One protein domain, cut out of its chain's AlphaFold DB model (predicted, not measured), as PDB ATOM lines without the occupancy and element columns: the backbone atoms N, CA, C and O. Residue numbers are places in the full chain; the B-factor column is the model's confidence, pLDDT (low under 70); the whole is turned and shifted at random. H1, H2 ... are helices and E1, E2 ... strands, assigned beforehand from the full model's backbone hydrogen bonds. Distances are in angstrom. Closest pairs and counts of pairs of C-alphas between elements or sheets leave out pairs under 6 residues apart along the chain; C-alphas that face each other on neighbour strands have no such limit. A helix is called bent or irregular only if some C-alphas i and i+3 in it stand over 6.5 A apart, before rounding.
ATOM      1  N   TYR A   3     132.161  97.571 138.261       89.69
ATOM      2  CA  TYR A   3     132.873  97.905 139.497       89.69
ATOM      3  C   TYR A   3     131.936  98.059 140.716       89.69
ATOM      4  O   TYR A   3     132.319  97.690 141.824       89.69
ATOM      5  N   LEU A   4     130.700  98.559 140.538       90.94
ATOM      6  CA  LEU A   4     129.719  98.688 141.632       90.94
ATOM      7  C   LEU A   4     129.224  97.323 142.103       90.94
ATOM      8  O   LEU A   4     129.122  97.095 143.303       90.94
ATOM      9  N   LYS A   5     128.972  96.398 141.165       91.12
ATOM     10  CA  LYS A   5     128.612  95.015 141.500       91.12
ATOM     11  C   LYS A   5     129.743  94.344 142.280       91.12
ATOM     12  O   LYS A   5     129.484  93.669 143.270       91.12
ATOM     13  N   TYR A   6     130.989  94.557 141.859       92.00
ATOM     14  CA  TYR A   6     132.170  94.091 142.580       92.00
ATOM     15  C   TYR A   6     132.288  94.720 143.979       92.00
ATOM     16  O   TYR A   6     132.535  94.013 144.952       92.00
ATOM     17  N   PHE A   7     132.053  96.027 144.113       92.50
ATOM     18  CA  PHE A   7     132.089  96.715 145.405       92.50
ATOM     19  C   PHE A   7     131.023  96.188 146.373       92.50
ATOM     20  O   PHE A   7     131.328  95.869 147.522       92.50
ATOM     21  N   ASP A   8     129.780  96.068 145.909       91.56
ATOM     22  CA  ASP A   8     128.671  95.566 146.721       91.56
ATOM     23  C   ASP A   8     128.940  94.098 147.131       91.56
ATOM     24  O   ASP A   8     128.748  93.735 148.293       91.56
ATOM     25  N   ALA A   9     129.548  93.296 146.244       88.12
ATOM     26  CA  ALA A   9     130.012  91.943 146.557       88.12
ATOM     27  C   ALA A   9     131.076  91.899 147.670       88.12
ATOM     28  O   ALA A   9     131.052  91.010 148.527       88.12
ATOM     29  N   LEU A  10     132.009  92.855 147.688       87.69
ATOM     30  CA  LEU A  10     132.994  92.976 148.764       87.69
ATOM     31  C   LEU A  10     132.348  93.377 150.096       87.69
ATOM     32  O   LEU A  10     132.759  92.852 151.132       87.69
ATOM     33  N   ILE A  11     131.352  94.274 150.095       89.62
ATOM     34  CA  ILE A  11     130.625  94.655 151.320       89.62
ATOM     35  C   ILE A  11     129.907  93.442 151.910       89.62
ATOM     36  O   ILE A  11     130.019  93.192 153.112       89.62
ATOM     37  N   GLU A  12     129.187  92.682 151.081       85.56
ATOM     38  CA  GLU A  12     128.463  91.485 151.523       85.56
ATOM     39  C   GLU A  12     129.410  90.457 152.157       85.56
ATOM     40  O   GLU A  12     129.080  89.846 153.174       85.56
ATOM     41  N   ASN A  13     130.635  90.351 151.632       80.62
ATOM     42  CA  ASN A  13     131.692  89.506 152.186       80.62
ATOM     43  C   ASN A  13     132.532  90.182 153.290       80.62
ATOM     44  O   ASN A  13     133.503  89.594 153.756       80.62
ATOM     45  N   ARG A  14     132.193  91.400 153.737       83.56
ATOM     46  CA  ARG A  14     132.933  92.163 154.767       83.56
ATOM     47  C   ARG A  14     134.421  92.381 154.443       83.56
ATOM     48  O   ARG A  14     135.247  92.472 155.347       83.56
ATOM     49  N   LEU A  15     134.761  92.475 153.158       86.69
ATOM     50  CA  LEU A  15     136.130  92.690 152.673       86.69
ATOM     51  C   LEU A  15     136.528  94.166 152.621       86.69
ATOM     52  O   LEU A  15     137.717  94.473 152.554       86.69
ATOM     53  N   ILE A  16     135.549  95.068 152.621       91.88
ATOM     54  CA  ILE A  16     135.762  96.510 152.523       91.88
ATOM     55  C   ILE A  16     134.720  97.269 153.340       91.88
ATOM     56  O   ILE A  16     133.556  96.866 153.434       91.88
ATOM     57  N   THR A  17     135.125  98.397 153.910       91.31
ATOM     58  CA  THR A  17     134.228  99.297 154.628       91.31
ATOM     59  C   THR A  17     133.297 100.025 153.646       91.31
ATOM     60  O   THR A  17     133.774 100.636 152.686       91.31
ATOM     61  N   PRO A  18     131.970 100.073 153.896       92.25
ATOM     62  CA  PRO A  18     131.014 100.729 152.995       92.25
ATOM     63  C   PRO A  18     131.277 102.219 152.734       92.25
ATOM     64  O   PRO A  18     130.814 102.761 151.731       92.25
ATOM     65  N   ILE A  19     132.029 102.893 153.612       90.12
ATOM     66  CA  ILE A  19     132.356 104.322 153.489       90.12
ATOM     67  C   ILE A  19     133.106 104.650 152.189       90.12
ATOM     68  O   ILE A  19     132.921 105.732 151.629       90.12
ATOM     69  N   TRP A  20     133.881 103.696 151.660       93.50
ATOM     70  CA  TRP A  20     134.644 103.865 150.425       93.50
ATOM     71  C   TRP A  20     133.759 103.982 149.176       93.50
ATOM     72  O   TRP A  20     134.208 104.533 148.171       93.50
ATOM     73  N   ARG A  21     132.483 103.567 149.237       92.62
ATOM     74  CA  ARG A  21     131.546 103.620 148.099       92.62
ATOM     75  C   ARG A  21     131.344 105.043 147.581       92.62
ATOM     76  O   ARG A  21     131.307 105.288 146.382       92.62
ATOM     77  N   ASN A  22     131.242 106.003 148.495       91.56
ATOM     78  CA  ASN A  22     131.056 107.404 148.119       91.56
ATOM     79  C   ASN A  22     132.313 107.976 147.458       91.56
ATOM     80  O   ASN A  22     132.211 108.764 146.523       91.56
ATOM     81  N   ILE A  23     133.490 107.552 147.924       90.69
ATOM     82  CA  ILE A  23     134.779 107.988 147.383       90.69
ATOM     83  C   ILE A  23     134.984 107.410 145.982       90.69
ATOM     84  O   ILE A  23     135.363 108.152 145.081       90.69
ATOM     85  N   ILE A  24     134.668 106.128 145.763       91.06
ATOM     86  CA  ILE A  24     134.843 105.501 144.448       91.06
ATOM     87  C   ILE A  24     133.903 106.092 143.387       91.06
ATOM     88  O   ILE A  24     134.342 106.331 142.270       91.06
ATOM     89  N   ILE A  25     132.658 106.434 143.747       90.88
ATOM     90  CA  ILE A  25     131.721 107.138 142.851       90.88
ATOM     91  C   ILE A  25     132.244 108.536 142.488       90.88
ATOM     92  O   ILE A  25     132.005 109.034 141.391       90.88
ATOM     93  N   LEU A  26     132.950 109.197 143.410       89.00
ATOM     94  CA  LEU A  26     133.551 110.506 143.159       89.00
ATOM     95  C   LEU A  26     134.745 110.377 142.203       89.00
ATOM     96  O   LEU A  26     134.820 111.114 141.228       89.00
ATOM     97  N   ILE A  27     135.609 109.381 142.418       89.38
ATOM     98  CA  ILE A  27     136.725 109.051 141.515       89.38
ATOM     99  C   ILE A  27     136.213 108.688 140.117       89.38
ATOM    100  O   ILE A  27     136.783 109.129 139.125       89.38
ATOM    101  N   GLU A  28     135.121 107.929 140.021       89.31
ATOM    102  CA  GLU A  28     134.509 107.534 138.750       89.31
ATOM    103  C   GLU A  28     134.143 108.740 137.864       89.31
ATOM    104  O   GLU A  28     134.280 108.669 136.642       89.31
ATOM    105  N   LYS A  29     133.706 109.849 138.470       86.94
ATOM    106  CA  LYS A  29     133.355 111.088 137.754       86.94
ATOM    107  C   LYS A  29     134.572 111.858 137.244       86.94
ATOM    108  O   LYS A  29     134.448 112.584 136.267       86.94
ATOM    109  N   GLU A  30     135.710 111.706 137.912       84.44
ATOM    110  CA  GLU A  30     136.979 112.368 137.580       84.44
ATOM    111  C   GLU A  30     137.849 111.526 136.630       84.44
ATOM    112  O   GLU A  30     138.868 111.991 136.129       84.44
ATOM    113  N   LEU A  31     137.483 110.262 136.396       82.31
ATOM    114  CA  LEU A  31     138.140 109.408 135.415       82.31
ATOM    115  C   LEU A  31     137.621 109.716 134.011       82.31
ATOM    116  O   LEU A  31     136.419 109.608 133.756       82.31
ATOM    117  N   LYS A  32     138.542 109.985 133.080       72.62
ATOM    118  CA  LYS A  32     138.220 110.054 131.650       72.62
ATOM    119  C   LYS A  32     137.548 108.770 131.179       72.62
ATOM    120  O   LYS A  32     137.933 107.668 131.583       72.62
ATOM    121  N   ASP A  33     136.603 108.924 130.258       70.00
ATOM    122  CA  ASP A  33     135.986 107.792 129.579       70.00
ATOM    123  C   ASP A  33     137.066 106.977 128.857       70.00
ATOM    124  O   ASP A  33     137.738 107.439 127.934       70.00
ATOM    125  N   SER A  34     137.264 105.757 129.347       72.94
ATOM    126  CA  SER A  34     138.218 104.787 128.831       72.94
ATOM    127  C   SER A  34     137.602 103.397 128.928       72.94
ATOM    128  O   SER A  34     136.801 103.127 129.824       72.94
ATOM    129  N   ASN A  35     137.986 102.501 128.018       74.81
ATOM    130  CA  ASN A  35     137.484 101.124 128.033       74.81
ATOM    131  C   ASN A  35     137.924 100.350 129.292       74.81
ATOM    132  O   ASN A  35     137.230  99.425 129.699       74.81
ATOM    133  N   ASP A  36     139.019 100.773 129.932       83.62
ATOM    134  CA  ASP A  36     139.603 100.138 131.124       83.62
ATOM    135  C   ASP A  36     139.141 100.816 132.442       83.62
ATOM    136  O   ASP A  36     139.651 100.517 133.522       83.62
ATOM    137  N   LYS A  37     138.166 101.741 132.384       86.25
ATOM    138  CA  LYS A  37     137.697 102.537 133.536       86.25
ATOM    139  C   LYS A  37     137.264 101.677 134.731       86.25
ATOM    140  O   LYS A  37     137.670 101.958 135.859       86.25
ATOM    141  N   ASP A  38     136.469 100.635 134.489       90.06
ATOM    142  CA  ASP A  38     135.972  99.741 135.546       90.06
ATOM    143  C   ASP A  38     137.117  98.958 136.216       90.06
ATOM    144  O   ASP A  38     137.114  98.788 137.436       90.06
ATOM    145  N   ASP A  39     138.132  98.553 135.451       91.88
ATOM    146  CA  ASP A  39     139.305  97.843 135.969       91.88
ATOM    147  C   ASP A  39     140.151  98.742 136.883       91.88
ATOM    148  O   ASP A  39     140.557  98.321 137.968       91.88
ATOM    149  N   TYR A  40     140.365 100.007 136.504       90.38
ATOM    150  CA  TYR A  40     141.070 100.964 137.361       90.38
ATOM    151  C   TYR A  40     140.326 101.222 138.671       90.38
ATOM    152  O   TYR A  40     140.938 101.248 139.741       90.38
ATOM    153  N   LEU A  41     138.998 101.353 138.610       92.62
ATOM    154  CA  LEU A  41     138.171 101.485 139.808       92.62
ATOM    155  C   LEU A  41     138.301 100.251 140.705       92.62
ATOM    156  O   LEU A  41     138.444 100.403 141.914       92.62
ATOM    157  N   ILE A  42     138.342  99.041 140.140       94.81
ATOM    158  CA  ILE A  42     138.570  97.809 140.909       94.81
ATOM    159  C   ILE A  42     139.948  97.810 141.589       94.81
ATOM    160  O   ILE A  42     140.033  97.432 142.758       94.81
ATOM    161  N   ILE A  43     141.009  98.294 140.934       94.75
ATOM    162  CA  ILE A  43     142.331  98.428 141.574       94.75
ATOM    163  C   ILE A  43     142.275  99.407 142.757       94.75
ATOM    164  O   ILE A  43     142.791  99.100 143.833       94.75
ATOM    165  N   PHE A  44     141.601 100.553 142.613       94.69
ATOM    166  CA  PHE A  44     141.416 101.496 143.724       94.69
ATOM    167  C   PHE A  44     140.583 100.902 144.866       94.69
ATOM    168  O   PHE A  44     140.878 101.138 146.036       94.69
ATOM    169  N   ILE A  45     139.581 100.082 144.550       96.19
ATOM    170  CA  ILE A  45     138.799  99.346 145.547       96.19
ATOM    171  C   ILE A  45     139.684  98.347 146.306       96.19
ATOM    172  O   ILE A  45     139.591  98.270 147.530       96.19
ATOM    173  N   ILE A  46     140.570  97.623 145.616       96.62
ATOM    174  CA  ILE A  46     141.543  96.714 146.248       96.62
ATOM    175  C   ILE A  46     142.502  97.493 147.158       96.62
ATOM    176  O   ILE A  46     142.744  97.068 148.289       96.62
ATOM    177  N   LEU A  47     142.989  98.662 146.718       95.75
ATOM    178  CA  LEU A  47     143.776  99.570 147.558       95.75
ATOM    179  C   LEU A  47     143.014  99.944 148.837       95.75
ATOM    180  O   LEU A  47     143.555  99.777 149.925       95.75
ATOM    181  N   PHE A  48     141.764 100.401 148.738       95.94
ATOM    182  CA  PHE A  48     140.960 100.763 149.912       95.94
ATOM    183  C   PHE A  48     140.723  99.578 150.854       95.94
ATOM    184  O   PHE A  48     140.884  99.711 152.065       95.94
ATOM    185  N   ALA A  49     140.422  98.402 150.306       95.31
ATOM    186  CA  ALA A  49     140.235  97.182 151.084       95.31
ATOM    187  C   ALA A  49     141.511  96.761 151.842       95.31
ATOM    188  O   ALA A  49     141.424  96.242 152.953       95.31
ATOM    189  N   LEU A  50     142.697  96.996 151.271       95.06
ATOM    190  CA  LEU A  50     143.978  96.751 151.942       95.06
ATOM    191  C   LEU A  50     144.363  97.880 152.911       95.06
ATOM    192  O   LEU A  50     145.045  97.618 153.903       95.06
ATOM    193  N   ILE A  51     143.916  99.115 152.681       93.75
ATOM    194  CA  ILE A  51     144.048 100.213 153.651       93.75
ATOM    195  C   ILE A  51     143.223  99.933 154.910       93.75
ATOM    196  O   ILE A  51     143.708 100.216 156.004       93.75
ATOM    197  N   ASP A  52     142.049  99.308 154.784       91.12
ATOM    198  CA  ASP A  52     141.247  98.866 155.936       91.12
ATOM    199  C   ASP A  52     141.989  97.835 156.818       91.12
ATOM    200  O   ASP A  52     141.753  97.778 158.022       91.12
ATOM    201  N   ASP A  53     142.943  97.072 156.261       89.19
ATOM    202  CA  ASP A  53     143.838  96.172 157.025       89.19
ATOM    203  C   ASP A  53     145.081  96.897 157.596       89.19
ATOM    204  O   ASP A  53     145.965  96.307 158.233       89.19
ATOM    205  N   GLY A  54     145.164  98.203 157.355       90.50
ATOM    206  CA  GLY A  54     146.196  99.103 157.843       90.50
ATOM    207  C   GLY A  54     147.411  99.264 156.922       90.50
ATOM    208  O   GLY A  54     148.464  99.707 157.380       90.50
ATOM    209  N   ASN A  55     147.315  98.928 155.635       94.12
ATOM    210  CA  ASN A  55     148.361  99.273 154.662       94.12
ATOM    211  C   ASN A  55     148.320 100.768 154.307       94.12
ATOM    212  O   ASN A  55     147.260 101.384 154.346       94.12
ATOM    213  N   LEU A  56     149.457 101.365 153.938       94.62
ATOM    214  CA  LEU A  56     149.490 102.733 153.398       94.62
ATOM    215  C   LEU A  56     149.343 102.767 151.875       94.62
ATOM    216  O   LEU A  56     148.857 103.767 151.337       94.62
ATOM    217  N   CYS A  57     149.762 101.690 151.212       94.88
ATOM    218  CA  CYS A  57     149.818 101.539 149.765       94.88
ATOM    219  C   CYS A  57     149.626 100.088 149.329       94.88
ATOM    220  O   CYS A  57     149.563  99.172 150.154       94.88
ATOM    221  N   ILE A  58     149.571  99.899 148.013       95.81
ATOM    222  CA  ILE A  58     149.698  98.596 147.363       95.81
ATOM    223  C   ILE A  58     150.869  98.607 146.389       95.81
ATOM    224  O   ILE A  58     151.202  99.648 145.816       95.81
ATOM    225  N   SER A  59     151.497  97.450 146.204       94.38
ATOM    226  CA  SER A  59     152.522  97.285 145.177       94.38
ATOM    227  C   SER A  59     151.878  97.209 143.797       94.38
ATOM    228  O   SER A  59     150.799  96.636 143.648       94.38
ATOM    229  N   LEU A  60     152.554  97.766 142.797       93.50
ATOM    230  CA  LEU A  60     152.223  97.571 141.386       93.50
ATOM    231  C   LEU A  60     152.958  96.361 140.781       93.50
ATOM    232  O   LEU A  60     152.859  96.120 139.581       93.50
ATOM    233  N   ASP A  61     153.680  95.590 141.602       93.31
ATOM    234  CA  ASP A  61     154.115  94.237 141.260       93.31
ATOM    235  C   ASP A  61     152.941  93.257 141.391       93.31
ATOM    236  O   ASP A  61     152.323  93.130 142.453       93.31
ATOM    237  N   GLU A  62     152.645  92.558 140.295       94.81
ATOM    238  CA  GLU A  62     151.496  91.661 140.185       94.81
ATOM    239  C   GLU A  62     151.543  90.531 141.221       94.81
ATOM    240  O   GLU A  62     150.571  90.312 141.945       94.81
ATOM    241  N   ASN A  63     152.684  89.843 141.329       95.00
ATOM    242  CA  ASN A  63     152.835  88.683 142.204       95.00
ATOM    243  C   ASN A  63     152.635  89.076 143.667       95.00
ATOM    244  O   ASN A  63     151.879  88.425 144.392       95.00
ATOM    245  N   ARG A  64     153.260  90.179 144.089       94.75
ATOM    246  CA  ARG A  64     153.132  90.697 145.449       94.75
ATOM    247  C   ARG A  64     151.702  91.127 145.768       94.75
ATOM    248  O   ARG A  64     151.207  90.835 146.859       94.75
ATOM    249  N   LEU A  65     151.028  91.823 144.846       96.06
ATOM    250  CA  LEU A  65     149.646  92.252 145.066       96.06
ATOM    251  C   LEU A  65     148.693  91.053 145.137       96.06
ATOM    252  O   LEU A  65     147.846  91.007 146.032       96.06
ATOM    253  N   LEU A  66     148.852  90.068 144.247       96.19
ATOM    254  CA  LEU A  66     148.058  88.839 144.255       96.19
ATOM    255  C   LEU A  66     148.257  88.041 145.542       96.19
ATOM    256  O   LEU A  66     147.271  87.614 146.139       96.19
ATOM    257  N   GLU A  67     149.496  87.855 145.998       94.50
ATOM    258  CA  GLU A  67     149.789  87.173 147.264       94.50
ATOM    259  C   GLU A  67     149.044  87.843 148.425       94.50
ATOM    260  O   GLU A  67     148.315  87.198 149.186       94.50
ATOM    261  N   LYS A  68     149.159  89.169 148.517       94.00
ATOM    262  CA  LYS A  68     148.537  89.949 149.583       94.00
ATOM    263  C   LYS A  68     147.013  89.913 149.535       94.00
ATOM    264  O   LYS A  68     146.365  89.742 150.570       94.00
ATOM    265  N   TRP A  69     146.441  90.039 148.342       95.62
ATOM    266  CA  TRP A  69     144.999  89.971 148.144       95.62
ATOM    267  C   TRP A  69     144.444  88.580 148.466       95.62
ATOM    268  O   TRP A  69     143.454  88.458 149.189       95.62
ATOM    269  N   ASN A  70     145.128  87.521 148.025       94.31
ATOM    270  CA  ASN A  70     144.754  86.142 148.331       94.31
ATOM    271  C   ASN A  70     144.779  85.861 149.837       94.31
ATOM    272  O   ASN A  70     143.871  85.205 150.343       94.31
ATOM    273  N   ASN A  71     145.757  86.395 150.574       92.00
ATOM    274  CA  ASN A  71     145.796  86.268 152.033       92.00
ATOM    275  C   ASN A  71     144.549  86.878 152.697       92.00
ATOM    276  O   ASN A  71     143.930  86.235 153.551       92.00
ATOM    277  N   LYS A  72     144.120  88.072 152.262       92.56
ATOM    278  CA  LYS A  72     142.889  88.713 152.756       92.56
ATOM    279  C   LYS A  72     141.633  87.904 152.407       92.56
ATOM    280  O   LYS A  72     140.777  87.689 153.271       92.56
ATOM    281  N   LEU A  73     141.527  87.431 151.162       92.75
ATOM    282  CA  LEU A  73     140.402  86.610 150.705       92.75
ATOM    283  C   LEU A  73     140.303  85.299 151.493       92.75
ATOM    284  O   LEU A  73     139.229  84.973 151.996       92.75
ATOM    285  N   ASN A  74     141.415  84.580 151.660       91.31
ATOM    286  CA  ASN A  74     141.464  83.321 152.408       91.31
ATOM    287  C   ASN A  74     141.043  83.517 153.869       91.31
ATOM    288  O   ASN A  74     140.226  82.760 154.393       91.31
ATOM    289  N   GLY A  75     141.553  84.567 154.512       89.25
ATOM    290  CA  GLY A  75     141.173  84.916 155.875       89.25
ATOM    291  C   GLY A  75     139.679  85.226 156.022       89.25
ATOM    292  O   GLY A  75     139.027  84.779 156.966       89.25
ATOM    293  N   THR A  76     139.109  85.935 155.049       87.31
ATOM    294  CA  THR A  76     137.676  86.258 155.018       87.31
ATOM    295  C   THR A  76     136.815  85.025 154.773       87.31
ATOM    296  O   THR A  76     135.800  84.840 155.444       87.31
ATOM    297  N   TYR A  77     137.231  84.149 153.859       89.44
ATOM    298  CA  TYR A  77     136.553  82.882 153.601       89.44
ATOM    299  C   TYR A  77     136.378  82.079 154.895       89.44
ATOM    300  O   TYR A  77     135.286  81.581 155.178       89.44
ATOM    301  N   ILE A  78     137.431  82.006 155.717       87.25
ATOM    302  CA  ILE A  78     137.409  81.319 157.013       87.25
ATOM    303  C   ILE A  78     136.381  81.963 157.956       87.25
ATOM    304  O   ILE A  78     135.519  81.252 158.480       87.25
ATOM    305  N   LEU A  79     136.415  83.293 158.107       83.44
ATOM    306  CA  LEU A  79     135.498  84.058 158.966       83.44
ATOM    307  C   LEU A  79     134.021  83.897 158.571       83.44
ATOM    308  O   LEU A  79     133.143  83.748 159.424       83.44
ATOM    309  N   LEU A  80     133.719  83.955 157.275       82.81
ATOM    310  CA  LEU A  80     132.342  83.852 156.787       82.81
ATOM    311  C   LEU A  80     131.811  82.421 156.877       82.81
ATOM    312  O   LEU A  80     130.632  82.232 157.197       82.81
ATOM    313  N   SER A  81     132.685  81.436 156.646       81.62
ATOM    314  CA  SER A  81     132.370  80.011 156.787       81.62
ATOM    315  C   SER A  81     132.069  79.629 158.236       81.62
ATOM    316  O   SER A  81     131.226  78.776 158.479       81.62
ATOM    317  N   GLU A  82     132.731  80.248 159.218       72.56
ATOM    318  CA  GLU A  82     132.426  80.051 160.646       72.56
ATOM    319  C   GLU A  82     131.028  80.521 161.034       72.56
ATOM    320  O   GLU A  82     130.366  79.889 161.853       72.56
ATOM    321  N   ASN A  83     130.573  81.613 160.429       69.56
ATOM    322  CA  ASN A  83     129.314  82.254 160.783       69.56
ATOM    323  C   ASN A  83     128.132  81.803 159.903       69.56
ATOM    324  O   ASN A  83     127.083  82.441 159.950       69.56
ATOM    325  N   ASN A  84     128.292  80.750 159.083       72.69
ATOM    326  CA  ASN A  84     127.309  80.310 158.075       72.69
ATOM    327  C   ASN A  84     126.779  81.468 157.205       72.69
ATOM    328  O   ASN A  84     125.604  81.524 156.855       72.69
ATOM    329  N   SER A  85     127.660  82.419 156.891       79.19
ATOM    330  CA  SER A  85     127.324  83.680 156.211       79.19
ATOM    331  C   SER A  85     127.972  83.818 154.833       79.19
ATOM    332  O   SER A  85     127.834  84.851 154.185       79.19
ATOM    333  N   LEU A  86     128.698  82.789 154.385       81.94
ATOM    334  CA  LEU A  86     129.409  82.798 153.112       81.94
ATOM    335  C   LEU A  86     128.443  82.592 151.937       81.94
ATOM    336  O   LEU A  86     127.795  81.551 151.834       81.94
ATOM    337  N   ASN A  87     128.435  83.540 151.002       86.50
ATOM    338  CA  ASN A  87     127.876  83.348 149.668       86.50
ATOM    339  C   ASN A  87     129.003  82.910 148.717       86.50
ATOM    340  O   ASN A  87     129.830  83.727 148.310       86.50
ATOM    341  N   ILE A  88     129.060  81.612 148.401       86.81
ATOM    342  CA  ILE A  88     130.178  81.017 147.654       86.81
ATOM    343  C   ILE A  88     130.295  81.556 146.223       86.81
ATOM    344  O   ILE A  88     131.402  81.828 145.762       86.81
ATOM    345  N   ASP A  89     129.168  81.772 145.544       87.81
ATOM    346  CA  ASP A  89     129.151  82.262 144.164       87.81
ATOM    347  C   ASP A  89     129.673  83.696 144.099       87.81
ATOM    348  O   ASP A  89     130.488  84.045 143.246       87.81
ATOM    349  N   LEU A  90     129.250  84.519 145.060       86.69
ATOM    350  CA  LEU A  90     129.697  85.899 145.177       86.69
ATOM    351  C   LEU A  90     131.184  85.990 145.540       86.69
ATOM    352  O   LEU A  90     131.901  86.826 144.992       86.69
ATOM    353  N   PHE A  91     131.653  85.123 146.439       88.62
ATOM    354  CA  PHE A  91     133.062  85.052 146.815       88.62
ATOM    355  C   PHE A  91     133.948  84.647 145.628       88.62
ATOM    356  O   PHE A  91     134.970  85.287 145.377       88.62
ATOM    357  N   ASN A  92     133.537  83.631 144.861       91.00
ATOM    358  CA  ASN A  92     134.250  83.211 143.653       91.00
ATOM    359  C   ASN A  92     134.251  84.318 142.591       91.00
ATOM    360  O   ASN A  92     135.299  84.607 142.023       91.00
ATOM    361  N   TYR A  93     133.123  85.012 142.402       92.81
ATOM    362  CA  TYR A  93     133.055  86.179 141.520       92.81
ATOM    363  C   TYR A  93     134.068  87.264 141.910       92.81
ATOM    364  O   TYR A  93     134.793  87.754 141.044       92.81
ATOM    365  N   VAL A  94     134.145  87.623 143.199       92.44
ATOM    366  CA  VAL A  94     135.141  88.585 143.697       92.44
ATOM    367  C   VAL A  94     136.544  88.093 143.366       92.44
ATOM    368  O   VAL A  94     137.299  88.819 142.728       92.44
ATOM    369  N   LYS A  95     136.879  86.859 143.749       93.38
ATOM    370  CA  LYS A  95     138.210  86.278 143.553       93.38
ATOM    371  C   LYS A  95     138.644  86.304 142.085       93.38
ATOM    372  O   LYS A  95     139.718  86.821 141.776       93.38
ATOM    373  N   ASP A  96     137.804  85.787 141.192       94.69
ATOM    374  CA  ASP A  96     138.117  85.670 139.769       94.69
ATOM    375  C   ASP A  96     138.213  87.050 139.109       94.69
ATOM    376  O   ASP A  96     139.120  87.306 138.311       94.69
ATOM    377  N   LYS A  97     137.318  87.981 139.473       95.12
ATOM    378  CA  LYS A  97     137.360  89.344 138.938       95.12
ATOM    379  C   LYS A  97     138.609  90.088 139.406       95.12
ATOM    380  O   LYS A  97     139.267  90.705 138.571       95.12
ATOM    381  N   SER A  98     138.977  90.003 140.688       95.38
ATOM    382  CA  SER A  98     140.212  90.618 141.189       95.38
ATOM    383  C   SER A  98     141.440  90.074 140.463       95.38
ATOM    384  O   SER A  98     142.289  90.859 140.052       95.38
ATOM    385  N   TYR A  99     141.524  88.751 140.282       96.56
ATOM    386  CA  TYR A  99     142.646  88.107 139.597       96.56
ATOM    387  C   TYR A  99     142.800  88.631 138.166       96.56
ATOM    388  O   TYR A  99     143.871  89.100 137.787       96.56
ATOM    389  N   ASN A 100     141.707  88.632 137.397       95.56
ATOM    390  CA  ASN A 100     141.716  89.106 136.015       95.56
ATOM    391  C   ASN A 100     142.111  90.585 135.905       95.56
ATOM    392  O   ASN A 100     142.873  90.944 135.010       95.56
ATOM    393  N   VAL A 101     141.615  91.442 136.803       94.75
ATOM    394  CA  VAL A 101     141.948  92.875 136.794       94.75
ATOM    395  C   VAL A 101     143.410  93.109 137.168       94.75
ATOM    396  O   VAL A 101     144.098  93.876 136.495       94.75
ATOM    397  N   ILE A 102     143.907  92.440 138.213       95.06
ATOM    398  CA  ILE A 102     145.303  92.577 138.639       95.06
ATOM    399  C   ILE A 102     146.247  92.139 137.510       95.06
ATOM    400  O   ILE A 102     147.154  92.889 137.163       95.06
ATOM    401  N   HIS A 103     145.984  90.991 136.882       94.00
ATOM    402  CA  HIS A 103     146.827  90.458 135.810       94.00
ATOM    403  C   HIS A 103     146.844  91.349 134.555       94.00
ATOM    404  O   HIS A 103     147.895  91.625 133.984       94.00
ATOM    405  N   ASN A 104     145.678  91.833 134.115       90.56
ATOM    406  CA  ASN A 104     145.561  92.494 132.809       90.56
ATOM    407  C   ASN A 104     145.729  94.021 132.852       90.56
ATOM    408  O   ASN A 104     146.033  94.637 131.821       90.56
ATOM    409  N   SER A 105     145.501  94.644 134.014       89.94
ATOM    410  CA  SER A 105     145.285  96.093 134.097       89.94
ATOM    411  C   SER A 105     146.182  96.807 135.117       89.94
ATOM    412  O   SER A 105     146.374  98.016 134.981       89.94
ATOM    413  N   LEU A 106     146.824  96.100 136.063       89.56
ATOM    414  CA  LEU A 106     147.700  96.721 137.076       89.56
ATOM    415  C   LEU A 106     148.870  97.494 136.452       89.56
ATOM    416  O   LEU A 106     149.077  98.664 136.768       89.56
ATOM    417  N   GLY A 107     149.593  96.883 135.508       83.12
ATOM    418  CA  GLY A 107     150.746  97.515 134.852       83.12
ATOM    419  C   GLY A 107     150.394  98.750 134.012       83.12
ATOM    420  O   GLY A 107     151.257  99.575 133.722       83.12
ATOM    421  N   LYS A 108     149.116  98.921 133.649       84.38
ATOM    422  CA  LYS A 108     148.628 100.066 132.869       84.38
ATOM    423  C   LYS A 108     148.291 101.281 133.734       84.38
ATOM    424  O   LYS A 108     147.956 102.326 133.182       84.38
ATOM    425  N   ILE A 109     148.357 101.175 135.063       79.06
ATOM    426  CA  ILE A 109     147.925 102.252 135.965       79.06
ATOM    427  C   ILE A 109     148.832 103.501 135.912       79.06
ATOM    428  O   ILE A 109     148.433 104.584 136.324       79.06
ATOM    429  N   ASN A 110     150.037 103.371 135.352       67.62
ATOM    430  CA  ASN A 110     150.949 104.488 135.089       67.62
ATOM    431  C   ASN A 110     150.618 105.263 133.794       67.62
ATOM    432  O   ASN A 110     151.313 106.224 133.465       67.62
ATOM    433  N   ASN A 111     149.603 104.850 133.021       62.59
ATOM    434  CA  ASN A 111     149.306 105.442 131.715       62.59
ATOM    435  C   ASN A 111     148.597 106.808 131.804       62.59
ATOM    436  O   ASN A 111     147.798 107.082 132.698       62.59
ATOM    437  N   VAL A 112     148.830 107.629 130.772       51.84
ATOM    438  CA  VAL A 112     148.365 109.023 130.585       51.84
ATOM    439  C   VAL A 112     146.851 109.230 130.783       51.84
ATOM    440  O   VAL A 112     146.418 110.328 131.136       51.84
ATOM    441  N   THR A 113     146.023 108.201 130.590       54.38
ATOM    442  CA  THR A 113     144.564 108.245 130.799       54.38
ATOM    443  C   THR A 113     144.154 108.481 132.256       54.38
ATOM    444  O   THR A 113     143.055 108.978 132.490       54.38
ATOM    445  N   LEU A 114     145.032 108.198 133.226       65.00
ATOM    446  CA  LEU A 114     144.778 108.365 134.663       65.00
ATOM    447  C   LEU A 114     145.249 109.709 135.234       65.00
ATOM    448  O   LEU A 114     144.990 109.984 136.405       65.00
ATOM    449  N   ASN A 115     145.874 110.566 134.418       65.88
ATOM    450  CA  ASN A 115     146.496 111.828 134.844       65.88
ATOM    451  C   ASN A 115     145.556 112.799 135.583       65.88
ATOM    452  O   ASN A 115     146.027 113.772 136.167       65.88
ATOM    453  N   GLU A 116     144.236 112.595 135.545       75.12
ATOM    454  CA  GLU A 116     143.267 113.423 136.272       75.12
ATOM    455  C   GLU A 116     143.092 113.014 137.740       75.12
ATOM    456  O   GLU A 116     142.848 113.894 138.568       75.12
ATOM    457  N   VAL A 117     143.332 111.740 138.080       80.44
ATOM    458  CA  VAL A 117     143.167 111.183 139.438       80.44
ATOM    459  C   VAL A 117     144.451 110.593 140.032       80.44
ATOM    460  O   VAL A 117     144.554 110.503 141.257       80.44
ATOM    461  N   VAL A 118     145.440 110.257 139.197       76.62
ATOM    462  CA  VAL A 118     146.783 109.802 139.584       76.62
ATOM    463  C   VAL A 118     147.816 110.871 139.213       76.62
ATOM    464  O   VAL A 118     147.817 111.380 138.095       76.62
ATOM    465  N   GLY A 119     148.702 111.213 140.150       73.75
ATOM    466  CA  GLY A 119     149.795 112.169 139.952       73.75
ATOM    467  C   GLY A 119     150.162 112.918 141.233       73.75
ATOM    468  O   GLY A 119     149.452 112.837 142.234       73.75
ATOM    469  N   SER A 120     151.250 113.696 141.200       69.38
ATOM    470  CA  SER A 120     151.767 114.433 142.371       69.38
ATOM    471  C   SER A 120     150.714 115.321 143.043       69.38
ATOM    472  O   SER A 120     150.678 115.448 144.267       69.38
ATOM    473  N   ASP A 121     149.813 115.905 142.249       77.88
ATOM    474  CA  ASP A 121     148.763 116.814 142.712       77.88
ATOM    475  C   ASP A 121     147.354 116.225 142.720       77.88
ATOM    476  O   ASP A 121     146.377 116.956 142.869       77.88
ATOM    477  N   LYS A 122     147.242 114.899 142.606       88.38
ATOM    478  CA  LYS A 122     145.961 114.202 142.480       88.38
ATOM    479  C   LYS A 122     145.610 113.377 143.717       88.38
ATOM    480  O   LYS A 122     146.297 113.431 144.734       88.38
ATOM    481  N   PHE A 123     144.478 112.674 143.667       88.94
ATOM    482  CA  PHE A 123     143.981 111.884 144.796       88.94
ATOM    483  C   PHE A 123     144.897 110.694 145.103       88.94
ATOM    484  O   PHE A 123     145.169 110.404 146.271       88.94
ATOM    485  N   PHE A 124     145.399 110.042 144.055       92.12
ATOM    486  CA  PHE A 124     146.372 108.964 144.143       92.12
ATOM    487  C   PHE A 124     147.739 109.414 143.643       92.12
ATOM    488  O   PHE A 124     147.849 110.259 142.757       92.12
ATOM    489  N   GLU A 125     148.784 108.804 144.181       91.94
ATOM    490  CA  GLU A 125     150.165 109.048 143.778       91.94
ATOM    491  C   GLU A 125     150.873 107.710 143.590       91.94
ATOM    492  O   GLU A 125     150.619 106.761 144.338       91.94
ATOM    493  N   ILE A 126     151.751 107.645 142.592       91.62
ATOM    494  CA  ILE A 126     152.619 106.494 142.368       91.62
ATOM    495  C   ILE A 126     154.047 106.914 142.676       91.62
ATOM    496  O   ILE A 126     154.527 107.920 142.160       91.62
ATOM    497  N   ASP A 127     154.696 106.149 143.547       90.44
ATOM    498  CA  ASP A 127     156.048 106.408 144.035       90.44
ATOM    499  C   ASP A 127     156.784 105.066 144.151       90.44
ATOM    500  O   ASP A 127     156.304 104.158 144.832       90.44
ATOM    501  N   ASP A 128     157.892 104.906 143.424       87.19
ATOM    502  CA  ASP A 128     158.707 103.681 143.359       87.19
ATOM    503  C   ASP A 128     157.926 102.373 143.098       87.19
ATOM    504  O   ASP A 128     158.152 101.357 143.754       87.19
ATOM    505  N   ASN A 129     157.010 102.366 142.121       90.12
ATOM    506  CA  ASN A 129     156.160 101.206 141.785       90.12
ATOM    507  C   ASN A 129     155.145 100.818 142.885       90.12
ATOM    508  O   ASN A 129     154.702  99.671 142.978       90.12
TER     509      ASN A 129
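Overview. This is residues 3 to 129 of the 648 residues of a protein of Firmicutes bacterium (UniProt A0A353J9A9). A small up-and-down bundle of three helices, H1, H2 and H3, packs with H1 and H3 on the H5 side of a long helical hairpin, H4 and H5; H3 sits in the middle and H5 crosses it. A loop, residues 111 to 123, and strand E2 lie at the end away from the hairpin's turn. The printed part has 127 residues, mostly helix, in the order H1, H2, H3, E1, H4, H5, E2; no two strands pair. It is compact, radius of gyration of the C-alphas 14.3 A, yet elongated, spanning 44 by 27 by 25 A.

Arrangement. H5, residues 88 to 110, is irregular, with C-alphas 104 and 107 7.5 A apart and a kink of 47 degrees near residue 104. H4, residues 62 to 82, touches it as a hairpin, opposite ways at a shallow tilt of 18 degrees; the closest C-alphas, Glu 62 and Ile 102, are 6.4 A apart. H3, residues 37 to 51, touches H5 with residues 39 to 43 alone, about perpendicular at 74 degrees, closest at C-alphas Asp 39 and Val 101, 5.7 A. H1, residues 3 to 12, touches H3, closest at C-alphas Tyr 3 and Asp 38, 5.3 A. H2, residues 20 to 30, forms a hairpin with H3 at 35.0 degrees, only just shallow, closest at C-alphas Ile 24 and Leu 41, 7.0 A. H2 and H5 are apart. E1, residues 57 to 59, and E2, residues 124 to 127, are near each other. Every O i to N i+4 pair is within hydrogen-bond range in H1 to H4, and 15 of 19 in H5.

Along the chain. H5 measures 33.8 A, H4 30.3 A and H3 21.2 A. H1 begins at C-alpha 3 (132.873, 97.905, 139.497); E2 ends at C-alpha 127 (156.048, 106.408, 144.035).

Size, cuts and confidence. The C-alphas farthest apart, Asn 84 and Asp 121, are 45.0 A apart. The printed part has no cut; the link H5 to E2 is long. Residues 83, 110 to 115 and 120 have pLDDT under 70.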